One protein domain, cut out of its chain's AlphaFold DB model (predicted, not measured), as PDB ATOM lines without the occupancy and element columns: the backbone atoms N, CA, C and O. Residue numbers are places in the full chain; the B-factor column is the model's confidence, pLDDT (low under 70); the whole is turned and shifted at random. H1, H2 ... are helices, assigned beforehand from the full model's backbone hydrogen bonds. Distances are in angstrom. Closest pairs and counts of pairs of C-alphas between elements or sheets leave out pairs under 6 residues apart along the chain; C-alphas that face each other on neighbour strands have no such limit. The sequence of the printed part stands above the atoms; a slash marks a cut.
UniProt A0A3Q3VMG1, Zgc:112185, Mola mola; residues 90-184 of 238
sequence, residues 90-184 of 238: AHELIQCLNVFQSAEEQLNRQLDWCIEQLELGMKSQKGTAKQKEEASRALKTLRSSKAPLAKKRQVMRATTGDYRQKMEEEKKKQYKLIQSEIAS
ATOM      1  N   ALA A  90      65.178  -6.744  23.972       60.09
ATOM      2  CA  ALA A  90      64.853  -6.212  22.637       60.09
ATOM      3  C   ALA A  90      66.088  -5.969  21.734       60.09
ATOM      4  O   ALA A  90      66.006  -6.073  20.515       60.09
ATOM      5  N   HIS A  91      67.250  -5.709  22.338       53.72
ATOM      6  CA  HIS A  91      68.564  -5.680  21.698       53.72
ATOM      7  C   HIS A  91      68.912  -6.950  20.886       53.72
ATOM      8  O   HIS A  91      69.414  -6.821  19.773       53.72
ATOM      9  N   GLU A  92      68.638  -8.156  21.394       52.25
ATOM     10  CA  GLU A  92      68.944  -9.427  20.719       52.25
ATOM     11  C   GLU A  92      68.004  -9.697  19.542       52.25
ATOM     12  O   GLU A  92      68.475 -10.079  18.475       52.25
ATOM     13  N   LEU A  93      66.708  -9.389  19.667       62.12
ATOM     14  CA  LEU A  93      65.765  -9.463  18.541       62.12
ATOM     15  C   LEU A  93      66.125  -8.458  17.430       62.12
ATOM     16  O   LEU A  93      66.106  -8.794  16.244       62.12
ATOM     17  N   ILE A  94      66.544  -7.242  17.802       62.78
ATOM     18  CA  ILE A  94      67.042  -6.223  16.862       62.78
ATOM     19  C   ILE A  94      68.369  -6.661  16.214       62.78
ATOM     20  O   ILE A  94      68.637  -6.339  15.051       62.78
ATOM     21  N   GLN A  95      69.213  -7.399  16.935       59.06
ATOM     22  CA  GLN A  95      70.451  -7.944  16.389       59.06
ATOM     23  C   GLN A  95      70.184  -9.110  15.429       59.06
ATOM     24  O   GLN A  95      70.769  -9.129  14.347       59.06
ATOM     25  N   CYS A  96      69.241 -10.003  15.738       53.31
ATOM     26  CA  CYS A  96      68.787 -11.068  14.839       53.31
ATOM     27  C   CYS A  96      68.211 -10.508  13.528       53.31
ATOM     28  O   CYS A  96      68.617 -10.942  12.452       53.31
ATOM     29  N   LEU A  97      67.366  -9.474  13.584       60.69
ATOM     30  CA  LEU A  97      66.834  -8.801  12.388       60.69
ATOM     31  C   LEU A  97      67.925  -8.112  11.541       60.69
ATOM     32  O   LEU A  97      67.790  -8.003  10.324       60.69
ATOM     33  N   ASN A  98      69.038  -7.682  12.146       61.53
ATOM     34  CA  ASN A  98      70.198  -7.168  11.403       61.53
ATOM     35  C   ASN A  98      71.028  -8.276  10.723       61.53
ATOM     36  O   ASN A  98      71.733  -7.986   9.756       61.53
ATOM     37  N   VAL A  99      70.960  -9.520  11.205       58.72
ATOM     38  CA  VAL A  99      71.671 -10.679  10.629       58.72
ATOM     39  C   VAL A  99      70.905 -11.295   9.449       58.72
ATOM     40  O   VAL A  99      71.538 -11.845   8.553       58.72
ATOM     41  N   PHE A 100      69.581 -11.121   9.374       57.28
ATOM     42  CA  PHE A 100      68.754 -11.566   8.238       57.28
ATOM     43  C   PHE A 100      68.903 -10.728   6.957       57.28
ATOM     44  O   PHE A 100      68.332 -11.086   5.928       57.28
ATOM     45  N   GLN A 101      69.676  -9.639   6.980       71.69
ATOM     46  CA  GLN A 101      69.949  -8.872   5.763       71.69
ATOM     47  C   GLN A 101      70.853  -9.658   4.812       71.69
ATOM     48  O   GLN A 101      71.935 -10.116   5.198       71.69
ATOM     49  N   SER A 102      70.443  -9.748   3.546       86.56
ATOM     50  CA  SER A 102      71.236 -10.385   2.491       86.56
ATOM     51  C   SER A 102      72.601  -9.699   2.338       86.56
ATOM     52  O   SER A 102      72.754  -8.497   2.573       86.56
ATOM     53  N   ALA A 103      73.617 -10.437   1.882       88.81
ATOM     54  CA  ALA A 103      74.950  -9.882   1.625       88.81
ATOM     55  C   ALA A 103      74.920  -8.691   0.642       88.81
ATOM     56  O   ALA A 103      75.759  -7.788   0.722       88.81
ATOM     57  N   GLU A 104      73.950  -8.684  -0.276       90.06
ATOM     58  CA  GLU A 104      73.700  -7.576  -1.197       90.06
ATOM     59  C   GLU A 104      73.127  -6.345  -0.484       90.06
ATOM     60  O   GLU A 104      73.601  -5.231  -0.697       90.06
ATOM     61  N   GLU A 105      72.171  -6.529   0.422       92.00
ATOM     62  CA  GLU A 105      71.582  -5.438   1.204       92.00
ATOM     63  C   GLU A 105      72.611  -4.804   2.134       92.00
ATOM     64  O   GLU A 105      72.738  -3.581   2.180       92.00
ATOM     65  N   GLN A 106      73.417  -5.627   2.810       90.25
ATOM     66  CA  GLN A 106      74.515  -5.138   3.639       90.25
ATOM     67  C   GLN A 106      75.503  -4.306   2.820       90.25
ATOM     68  O   GLN A 106      75.994  -3.277   3.286       90.25
ATOM     69  N   LEU A 107      75.811  -4.736   1.595       91.50
ATOM     70  CA  LEU A 107      76.648  -3.963   0.689       91.50
ATOM     71  C   LEU A 107      75.979  -2.641   0.301       91.50
ATOM     72  O   LEU A 107      76.649  -1.612   0.351       91.50
ATOM     73  N   ASN A 108      74.704  -2.657  -0.089       93.56
ATOM     74  CA  ASN A 108      73.973  -1.449  -0.474       93.56
ATOM     75  C   ASN A 108      73.932  -0.450   0.684       93.56
ATOM     76  O   ASN A 108      74.324   0.699   0.511       93.56
ATOM     77  N   ARG A 109      73.655  -0.920   1.905       94.38
ATOM     78  CA  ARG A 109      73.724  -0.116   3.130       94.38
ATOM     79  C   ARG A 109      75.096   0.536   3.320       94.38
ATOM     80  O   ARG A 109      75.183   1.710   3.668       94.38
ATOM     81  N   GLN A 110      76.176  -0.217   3.091       94.81
ATOM     82  CA  GLN A 110      77.539   0.318   3.171       94.81
ATOM     83  C   GLN A 110      77.816   1.349   2.064       94.81
ATOM     84  O   GLN A 110      78.489   2.348   2.319       94.81
ATOM     85  N   LEU A 111      77.325   1.116   0.842       95.62
ATOM     86  CA  LEU A 111      77.468   2.042  -0.283       95.62
ATOM     87  C   LEU A 111      76.751   3.357  -0.015       95.62
ATOM     88  O   LEU A 111      77.372   4.408  -0.165       95.62
ATOM     89  N   ASP A 112      75.493   3.286   0.404       96.50
ATOM     90  CA  ASP A 112      74.665   4.449   0.705       96.50
ATOM     91  C   ASP A 112      75.315   5.297   1.790       96.50
ATOM     92  O   ASP A 112      75.511   6.496   1.607       96.50
ATOM     93  N   TRP A 113      75.796   4.660   2.858       96.19
ATOM     94  CA  TRP A 113      76.516   5.370   3.906       96.19
ATOM     95  C   TRP A 113      77.796   6.037   3.390       96.19
ATOM     96  O   TRP A 113      78.038   7.209   3.669       96.19
ATOM     97  N   CYS A 114      78.617   5.343   2.593       96.19
ATOM     98  CA  CYS A 114      79.805   5.956   1.990       96.19
ATOM     99  C   CYS A 114      79.449   7.133   1.063       96.19
ATOM    100  O   CYS A 114      80.176   8.127   1.036       96.19
ATOM    101  N   ILE A 115      78.349   7.034   0.312       96.38
ATOM    102  CA  ILE A 115      77.835   8.106  -0.547       96.38
ATOM    103  C   ILE A 115      77.432   9.312   0.303       96.38
ATOM    104  O   ILE A 115      77.893  10.419   0.025       96.38
ATOM    105  N   GLU A 116      76.649   9.104   1.361       95.88
ATOM    106  CA  GLU A 116      76.253  10.158   2.299       95.88
ATOM    107  C   GLU A 116      77.476  10.853   2.905       95.88
ATOM    108  O   GLU A 116      77.549  12.082   2.902       95.88
ATOM    109  N   GLN A 117      78.483  10.092   3.351       95.12
ATOM    110  CA  GLN A 117      79.711  10.669   3.906       95.12
ATOM    111  C   GLN A 117      80.461  11.544   2.895       95.12
ATOM    112  O   GLN A 117      80.934  12.629   3.243       95.12
ATOM    113  N   LEU A 118      80.561  11.107   1.636       94.75
ATOM    114  CA  LEU A 118      81.194  11.893   0.574       94.75
ATOM    115  C   LEU A 118      80.407  13.174   0.273       94.75
ATOM    116  O   LEU A 118      81.002  14.242   0.127       94.75
ATOM    117  N   GLU A 119      79.079  13.101   0.223       94.56
ATOM    118  CA  GLU A 119      78.238  14.272  -0.018       94.56
ATOM    119  C   GLU A 119      78.281  15.277   1.133       94.56
ATOM    120  O   GLU A 119      78.391  16.479   0.891       94.56
ATOM    121  N   LEU A 120      78.240  14.806   2.381       93.06
ATOM    122  CA  LEU A 120      78.391  15.650   3.567       93.06
ATOM    123  C   LEU A 120      79.761  16.339   3.581       93.06
ATOM    124  O   LEU A 120      79.841  17.539   3.849       93.06
ATOM    125  N   GLY A 121      80.824  15.614   3.220       91.44
ATOM    126  CA  GLY A 121      82.178  16.157   3.102       91.44
ATOM    127  C   GLY A 121      82.349  17.187   1.980       91.44
ATOM    128  O   GLY A 121      83.186  18.075   2.097       91.44
ATOM    129  N   MET A 122      81.556  17.113   0.907       88.12
ATOM    130  CA  MET A 122      81.554  18.123  -0.163       88.12
ATOM    131  C   MET A 122      80.704  19.353   0.183       88.12
ATOM    132  O   MET A 122      81.090  20.472  -0.171       88.12
ATOM    133  N   LYS A 123      79.562  19.147   0.858       88.69
ATOM    134  CA  LYS A 123      78.648  20.205   1.331       88.69
ATOM    135  C   LYS A 123      79.288  21.035   2.441       88.69
ATOM    136  O   LYS A 123      79.195  22.258   2.440       88.69
ATOM    137  N   SER A 124      79.979  20.380   3.371       84.12
ATOM    138  CA  SER A 124      80.824  21.057   4.346       84.12
ATOM    139  C   SER A 124      82.087  21.511   3.616       84.12
ATOM    140  O   SER A 124      82.878  20.681   3.196       84.12
ATOM    141  N   GLN A 125      82.309  22.813   3.425       73.25
ATOM    142  CA  GLN A 125      83.424  23.386   2.638       73.25
ATOM    143  C   GLN A 125      84.851  23.038   3.153       73.25
ATOM    144  O   GLN A 125      85.836  23.606   2.701       73.25
ATOM    145  N   LYS A 126      84.985  22.069   4.063       71.38
ATOM    146  CA  LYS A 126      86.188  21.639   4.785       71.38
ATOM    147  C   LYS A 126      87.205  20.848   3.942       71.38
ATOM    148  O   LYS A 126      88.237  20.458   4.472       71.38
ATOM    149  N   GLY A 127      86.934  20.598   2.659       75.62
ATOM    150  CA  GLY A 127      87.825  19.859   1.755       75.62
ATOM    151  C   GLY A 127      88.517  20.740   0.711       75.62
ATOM    152  O   GLY A 127      87.915  21.664   0.157       75.62
ATOM    153  N   THR A 128      89.767  20.404   0.386       84.88
ATOM    154  CA  THR A 128      90.512  20.985  -0.746       84.88
ATOM    155  C   THR A 128      89.792  20.719  -2.077       84.88
ATOM    156  O   THR A 128      89.050  19.743  -2.216       84.88
ATOM    157  N   ALA A 129      90.020  21.554  -3.099       88.38
ATOM    158  CA  ALA A 129      89.407  21.367  -4.423       88.38
ATOM    159  C   ALA A 129      89.692  19.971  -5.016       88.38
ATOM    160  O   ALA A 129      88.807  19.352  -5.605       88.38
ATOM    161  N   LYS A 130      90.895  19.436  -4.766       89.56
ATOM    162  CA  LYS A 130      91.297  18.083  -5.166       89.56
ATOM    163  C   LYS A 130      90.459  17.000  -4.480       89.56
ATOM    164  O   LYS A 130      89.975  16.095  -5.149       89.56
ATOM    165  N   GLN A 131      90.216  17.127  -3.176       90.75
ATOM    166  CA  GLN A 131      89.359  16.191  -2.438       90.75
ATOM    167  C   GLN A 131      87.914  16.222  -2.939       90.75
ATOM    168  O   GLN A 131      87.282  15.174  -3.045       90.75
ATOM    169  N   LYS A 132      87.391  17.400  -3.299       92.00
ATOM    170  CA  LYS A 132      86.052  17.518  -3.901       92.00
ATOM    171  C   LYS A 132      85.979  16.819  -5.258       92.00
ATOM    172  O   LYS A 132      85.001  16.130  -5.545       92.00
ATOM    173  N   GLU A 133      87.011  16.962  -6.084       93.62
ATOM    174  CA  GLU A 133      87.081  16.268  -7.368       93.62
ATOM    175  C   GLU A 133      87.184  14.745  -7.182       93.62
ATOM    176  O   GLU A 133      86.429  13.994  -7.805       93.62
ATOM    177  N   GLU A 134      88.058  14.276  -6.293       93.50
ATOM    178  CA  GLU A 134      88.212  12.853  -5.971       93.50
ATOM    179  C   GLU A 134      86.917  12.251  -5.414       93.50
ATOM    180  O   GLU A 134      86.483  11.195  -5.883       93.50
ATOM    181  N   ALA A 135      86.233  12.962  -4.512       94.25
ATOM    182  CA  ALA A 135      84.915  12.584  -4.010       94.25
ATOM    183  C   ALA A 135      83.885  12.478  -5.145       94.25
ATOM    184  O   ALA A 135      83.158  11.487  -5.233       94.25
ATOM    185  N   SER A 136      83.870  13.431  -6.082       95.12
ATOM    186  CA  SER A 136      82.959  13.387  -7.234       95.12
ATOM    187  C   SER A 136      83.213  12.179  -8.151       95.12
ATOM    188  O   SER A 136      82.271  11.561  -8.654       95.12
ATOM    189  N   ARG A 137      84.482  11.795  -8.350       95.50
ATOM    190  CA  ARG A 137      84.876  10.613  -9.139       95.50
ATOM    191  C   ARG A 137      84.487   9.318  -8.422       95.50
ATOM    192  O   ARG A 137      83.986   8.386  -9.059       95.50
ATOM    193  N   ALA A 138      84.667   9.272  -7.105       96.50
ATOM    194  CA  ALA A 138      84.242   8.153  -6.277       96.50
ATOM    195  C   ALA A 138      82.719   7.960  -6.325       96.50
ATOM    196  O   ALA A 138      82.263   6.858  -6.628       96.50
ATOM    197  N   LEU A 139      81.936   9.030  -6.150       96.19
ATOM    198  CA  LEU A 139      80.470   8.992  -6.203       96.19
ATOM    199  C   LEU A 139      79.937   8.419  -7.520       96.19
ATOM    200  O   LEU A 139      79.057   7.559  -7.504       96.19
ATOM    201  N   LYS A 140      80.512   8.825  -8.661       96.50
ATOM    202  CA  LYS A 140      80.157   8.264  -9.980       96.50
ATOM    203  C   LYS A 140      80.357   6.748 -10.034       96.50
ATOM    204  O   LYS A 140      79.553   6.041 -10.635       96.50
ATOM    205  N   THR A 141      81.412   6.242  -9.397       97.00
ATOM    206  CA  THR A 141      81.716   4.805  -9.369       97.00
ATOM    207  C   THR A 141      80.789   4.047  -8.421       97.00
ATOM    208  O   THR A 141      80.296   2.982  -8.785       97.00
ATOM    209  N   LEU A 142      80.524   4.588  -7.228       95.94
ATOM    210  CA  LEU A 142      79.682   3.935  -6.219       95.94
ATOM    211  C   LEU A 142      78.215   3.838  -6.666       95.94
ATOM    212  O   LEU A 142      77.605   2.778  -6.518       95.94
ATOM    213  N   ARG A 143      77.693   4.898  -7.300       95.50
ATOM    214  CA  ARG A 143      76.330   4.946  -7.859       95.50
ATOM    215  C   ARG A 143      76.150   4.133  -9.136       95.50
ATOM    216  O   ARG A 143      75.028   3.799  -9.499       95.50
ATOM    217  N   SER A 144      77.234   3.817  -9.841       95.88
ATOM    218  CA  SER A 144      77.145   3.041 -11.074       95.88
ATOM    219  C   SER A 144      76.739   1.598 -10.771       95.88
ATOM    220  O   SER A 144      77.442   0.872 -10.065       95.88
ATOM    221  N   SER A 145      75.628   1.147 -11.353       90.94
ATOM    222  CA  SER A 145      75.233  -0.268 -11.350       90.94
ATOM    223  C   SER A 145      76.166  -1.136 -12.200       90.94
ATOM    224  O   SER A 145      76.280  -2.332 -11.967       90.94
ATOM    225  N   LYS A 146      76.888  -0.528 -13.151       91.12
ATOM    226  CA  LYS A 146      77.839  -1.213 -14.040       91.12
ATOM    227  C   LYS A 146      79.225  -1.422 -13.423       91.12
ATOM    228  O   LYS A 146      80.050  -2.114 -14.013       91.12
ATOM    229  N   ALA A 147      79.526  -0.798 -12.285       91.94
ATOM    230  CA  ALA A 147      80.824  -0.954 -11.642       91.94
ATOM    231  C   ALA A 147      80.910  -2.314 -10.919       91.94
ATOM    232  O   ALA A 147      80.068  -2.584 -10.057       91.94
ATOM    233  N   PRO A 148      81.938  -3.144 -11.189       94.69
ATOM    234  CA  PRO A 148      82.123  -4.407 -10.486       94.69
ATOM    235  C   PRO A 148      82.260  -4.208  -8.974       94.69
ATOM    236  O   PRO A 148      82.897  -3.255  -8.513       94.69
ATOM    237  N   LEU A 149      81.739  -5.155  -8.195       93.56
ATOM    238  CA  LEU A 149      81.744  -5.110  -6.731       93.56
ATOM    239  C   LEU A 149      83.140  -4.865  -6.132       93.56
ATOM    240  O   LEU A 149      83.307  -4.031  -5.240       93.56
ATOM    241  N   ALA A 150      84.164  -5.548  -6.648       95.75
ATOM    242  CA  ALA A 150      85.542  -5.370  -6.191       95.75
ATOM    243  C   ALA A 150      86.002  -3.907  -6.310       95.75
ATOM    244  O   ALA A 150      86.650  -3.377  -5.403       95.75
ATOM    245  N   LYS A 151      85.599  -3.228  -7.394       96.62
ATOM    246  CA  LYS A 151      85.927  -1.821  -7.622       96.62
ATOM    247  C   LYS A 151      85.197  -0.911  -6.643       96.62
ATOM    248  O   LYS A 151      85.831  -0.022  -6.081       96.62
ATOM    249  N   LYS A 152      83.909  -1.162  -6.386       96.19
ATOM    250  CA  LYS A 152      83.142  -0.415  -5.378       96.19
ATOM    251  C   LYS A 152      83.812  -0.491  -4.002       96.19
ATOM    252  O   LYS A 152      84.097   0.543  -3.408       96.19
ATOM    253  N   ARG A 153      84.191  -1.695  -3.554       95.81
ATOM    254  CA  ARG A 153      84.904  -1.894  -2.276       95.81
ATOM    255  C   ARG A 153      86.259  -1.183  -2.230       95.81
ATOM    256  O   ARG A 153      86.611  -0.618  -1.200       95.81
ATOM    257  N   GLN A 154      87.019  -1.209  -3.328       96.44
ATOM    258  CA  GLN A 154      88.294  -0.491  -3.414       96.44
ATOM    259  C   GLN A 154      88.089   1.015  -3.231       96.44
ATOM    260  O   GLN A 154      88.814   1.631  -2.456       96.44
ATOM    261  N   VAL A 155      87.102   1.589  -3.923       97.06
ATOM    262  CA  VAL A 155      86.788   3.018  -3.819       97.06
ATOM    263  C   VAL A 155      86.376   3.370  -2.393       97.06
ATOM    264  O   VAL A 155      86.963   4.283  -1.831       97.06
ATOM    265  N   MET A 156      85.467   2.608  -1.776       95.88
ATOM    266  CA  MET A 156      85.032   2.850  -0.392       95.88
ATOM    267  C   MET A 156      86.204   2.864   0.598       95.88
ATOM    268  O   MET A 156      86.298   3.766   1.428       95.88
ATOM    269  N   ARG A 157      87.128   1.896   0.484       95.38
ATOM    270  CA  ARG A 157      88.340   1.859   1.321       95.38
ATOM    271  C   ARG A 157      89.260   3.048   1.055       95.38
ATOM    272  O   ARG A 157      89.756   3.644   1.999       95.38
ATOM    273  N   ALA A 158      89.470   3.407  -0.209       95.00
ATOM    274  CA  ALA A 158      90.350   4.515  -0.576       95.00
ATOM    275  C   ALA A 158      89.808   5.882  -0.124       95.00
ATOM    276  O   ALA A 158      90.591   6.751   0.242       95.00
ATOM    277  N   THR A 159      88.487   6.082  -0.145       93.12
ATOM    278  CA  THR A 159      87.883   7.374   0.205       93.12
ATOM    279  C   THR A 159      87.576   7.526   1.682       93.12
ATOM    280  O   THR A 159      87.750   8.605   2.239       93.12
ATOM    281  N   THR A 160      87.060   6.471   2.312       90.75
ATOM    282  CA  THR A 160      86.481   6.556   3.659       90.75
ATOM    283  C   THR A 160      87.258   5.724   4.679       90.75
ATOM    284  O   THR A 160      87.024   5.876   5.882       90.75
ATOM    285  N   GLY A 161      88.214   4.902   4.233       93.81
ATOM    286  CA  GLY A 161      88.975   3.989   5.082       93.81
ATOM    287  C   GLY A 161      88.097   2.851   5.600       93.81
ATOM    288  O   GLY A 161      87.299   2.274   4.853       93.81
ATOM    289  N   ASP A 162      88.207   2.566   6.894       94.25
ATOM    290  CA  ASP A 162      87.424   1.536   7.578       94.25
ATOM    291  C   ASP A 162      85.996   2.003   7.884       94.25
ATOM    292  O   ASP A 162      85.608   2.324   9.006       94.25
ATOM    293  N   TYR A 163      85.175   2.033   6.837       94.62
ATOM    294  CA  TYR A 163      83.778   2.458   6.906       94.62
ATOM    295  C   TYR A 163      82.908   1.567   7.810       94.62
ATOM    296  O   TYR A 163      81.942   2.051   8.389       94.62
ATOM    297  N   ARG A 164      83.243   0.278   7.971       93.31
ATOM    298  CA  ARG A 164      82.465  -0.657   8.807       93.31
ATOM    299  C   ARG A 164      82.431  -0.211  10.266       93.31
ATOM    300  O   ARG A 164      81.356  -0.138  10.852       93.31
ATOM    301  N   GLN A 165      83.596   0.146  10.801       95.06
ATOM    302  CA  GLN A 165      83.726   0.654  12.161       95.06
ATOM    303  C   GLN A 165      82.995   1.992  12.314       95.06
ATOM    304  O   GLN A 165      82.228   2.180  13.252       95.06
ATOM    305  N   LYS A 166      83.139   2.898  11.339       94.81
ATOM    306  CA  LYS A 166      82.456   4.201  11.367       94.81
ATOM    307  C   LYS A 166      80.927   4.083  11.368       94.81
ATOM    308  O   LYS A 166      80.264   4.867  12.041       94.81
ATOM    309  N   MET A 167      80.357   3.108  10.654       94.69
ATOM    310  CA  MET A 167      78.910   2.850  10.698       94.69
ATOM    311  C   MET A 167      78.448   2.392  12.083       94.69
ATOM    312  O   MET A 167      77.377   2.792  12.532       94.69
ATOM    313  N   GLU A 168      79.233   1.559  12.764       93.88
ATOM    314  CA  GLU A 168      78.920   1.100  14.118       93.88
ATOM    315  C   GLU A 168      79.072   2.217  15.153       93.88
ATOM    316  O   GLU A 168      78.202   2.396  16.004       93.88
ATOM    317  N   GLU A 169      80.123   3.030  15.042       95.56
ATOM    318  CA  GLU A 169      80.312   4.217  15.874       95.56
ATOM    319  C   GLU A 169      79.143   5.195  15.737       95.56
ATOM    320  O   GLU A 169      78.660   5.712  16.744       95.56
ATOM    321  N   GLU A 170      78.655   5.426  14.516       94.81
ATOM    322  CA  GLU A 170      77.481   6.267  14.278       94.81
ATOM    323  C   GLU A 170      76.221   5.652  14.896       94.81
ATOM    324  O   GLU A 170      75.538   6.316  15.671       94.81
ATOM    325  N   LYS A 171      75.955   4.358  14.668       90.50
ATOM    326  CA  LYS A 171      74.832   3.653  15.316       90.50
ATOM    327  C   LYS A 171      74.892   3.766  16.839       90.50
ATOM    328  O   LYS A 171      73.882   4.046  17.480       90.50
ATOM    329  N   LYS A 172      76.079   3.604  17.427       94.62
ATOM    330  CA  LYS A 172      76.306   3.721  18.870       94.62
ATOM    331  C   LYS A 172      76.049   5.140  19.376       94.62
ATOM    332  O   LYS A 172      75.494   5.295  20.460       94.62
ATOM    333  N   LYS A 173      76.437   6.172  18.619       95.56
ATOM    334  CA  LYS A 173      76.115   7.570  18.948       95.56
ATOM    335  C   LYS A 173      74.607   7.791  18.927       95.56
ATOM    336  O   LYS A 173      74.068   8.238  19.931       95.56
ATOM    337  N   GLN A 174      73.934   7.404  17.845       93.69
ATOM    338  CA  GLN A 174      72.478   7.534  17.708       93.69
ATOM    339  C   GLN A 174      71.741   6.829  18.850       93.69
ATOM    340  O   GLN A 174      70.884   7.421  19.500       93.69
ATOM    341  N   TYR A 175      72.140   5.597  19.169       92.56
ATOM    342  CA  TYR A 175      71.566   4.841  20.277       92.56
ATOM    343  C   TYR A 175      71.720   5.563  21.620       92.56
ATOM    344  O   TYR A 175      70.756   5.676  22.373       92.56
ATOM    345  N   LYS A 176      72.908   6.111  21.908       95.56
ATOM    346  CA  LYS A 176      73.140   6.904  23.123       95.56
ATOM    347  C   LYS A 176      72.265   8.156  23.177       95.56
ATOM    348  O   LYS A 176      71.732   8.444  24.243       95.56
ATOM    349  N   LEU A 177      72.109   8.874  22.060       95.62
ATOM    350  CA  LEU A 177      71.231  10.047  21.997       95.62
ATOM    351  C   LEU A 177      69.779   9.663  22.305       95.62
ATOM    352  O   LEU A 177      69.142  10.302  23.138       95.62
ATOM    353  N   ILE A 178      69.282   8.586  21.696       95.38
ATOM    354  CA  ILE A 178      67.923   8.088  21.937       95.38
ATOM    355  C   ILE A 178      67.746   7.690  23.407       95.38
ATOM    356  O   ILE A 178      66.766   8.087  24.030       95.38
ATOM    357  N   GLN A 179      68.704   6.964  23.994       92.31
ATOM    358  CA  GLN A 179      68.655   6.623  25.418       92.31
ATOM    359  C   GLN A 179      68.615   7.867  26.310       92.31
ATOM    360  O   GLN A 179      67.825   7.909  27.250       92.31
ATOM    361  N   SER A 180      69.444   8.878  26.024       93.56
ATOM    362  CA  SER A 180      69.446  10.121  26.800       93.56
ATOM    363  C   SER A 180      68.146  10.909  26.653       93.56
ATOM    364  O   SER A 180      67.669  11.467  27.638       93.56
ATOM    365  N   GLU A 181      67.547  10.916  25.461       94.81
ATOM    366  CA  GLU A 181      66.273  11.586  25.200       94.81
ATOM    367  C   GLU A 181      65.132  10.893  25.956       94.81
ATOM    368  O   GLU A 181      64.390  11.542  26.688       94.81
ATOM    369  N   ILE A 182      65.055   9.558  25.889       92.44
ATOM    370  CA  ILE A 182      64.068   8.764  26.638       92.44
ATOM    371  C   ILE A 182      64.240   8.974  28.149       92.44
ATOM    372  O   ILE A 182      63.264   9.207  28.862       92.44
ATOM    373  N   ALA A 183      65.482   8.950  28.642       91.12
ATOM    374  CA  ALA A 183      65.782   9.180  30.053       91.12
ATOM    375  C   ALA A 183      65.486  10.620  30.515       91.12
ATOM    376  O   ALA A 183      65.294  10.851  31.708       91.12
ATOM    377  N   SER A 184      65.449  11.585  29.598       87.56
ATOM    378  CA  SER A 184      65.080  12.972  29.900       87.56
ATOM    379  C   SER A 184      63.567  13.193  29.818       87.56
ATOM    380  O   SER A 184      63.024  13.991  30.578       87.56
TER     381      SER A 184
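AT A GLANCE: This is residues 90 to 184 of the 238 residues of the protein "Zgc:112185" of Mola mola (UniProt A0A3Q3VMG1). The longest helix, H5, sticks out with residues 168 to 184 as an arm from an up-and-down bundle, H2, H3 and H4, each running against the one before; H1 sticks out with residues 90 to 97 as a shorter arm. The all-helix printed part has 95 residues with five named helices, H1 to H5, and no named strand. It is loose, radius of gyration of the C-alphas 15.8 A, and flat, spanning 44 by 32 by 18 A.

IN THESE COORDINATES: H5, residues 163 to 184, spans 31.4 A and ends at C-alpha 184 (65.080, 12.972, 29.900). H2, residues 103 to 123, spans 30.3 A; H3, 129 to 143, 21.3 A; H4, 149 to 160, 16.3 A. H1, residues 90 to 99, spans 14.5 A from C-alpha 90 (64.853, -6.212, 22.637).

HOW THE PARTS SIT: H5 touches the hub, H2, with residues 163 to 167 alone, about perpendicular at 80 degrees; closest C-alphas Cys 114 and Tyr 163, 7.2 A. H2 and H3 form a hairpin, closest C-alphas Met 122 and Lys 132, 5.9 A. H1 is apart from the other helices. In H1 to H5 every O i to N i+4 pair is within hydrogen-bond range.

THE WHOLE: The farthest C-alphas, Lys 146 and Ser 184, are 47.9 A apart. The printed part has no cut; its links are tight. Residues 90 to 100 have pLDDT under 70.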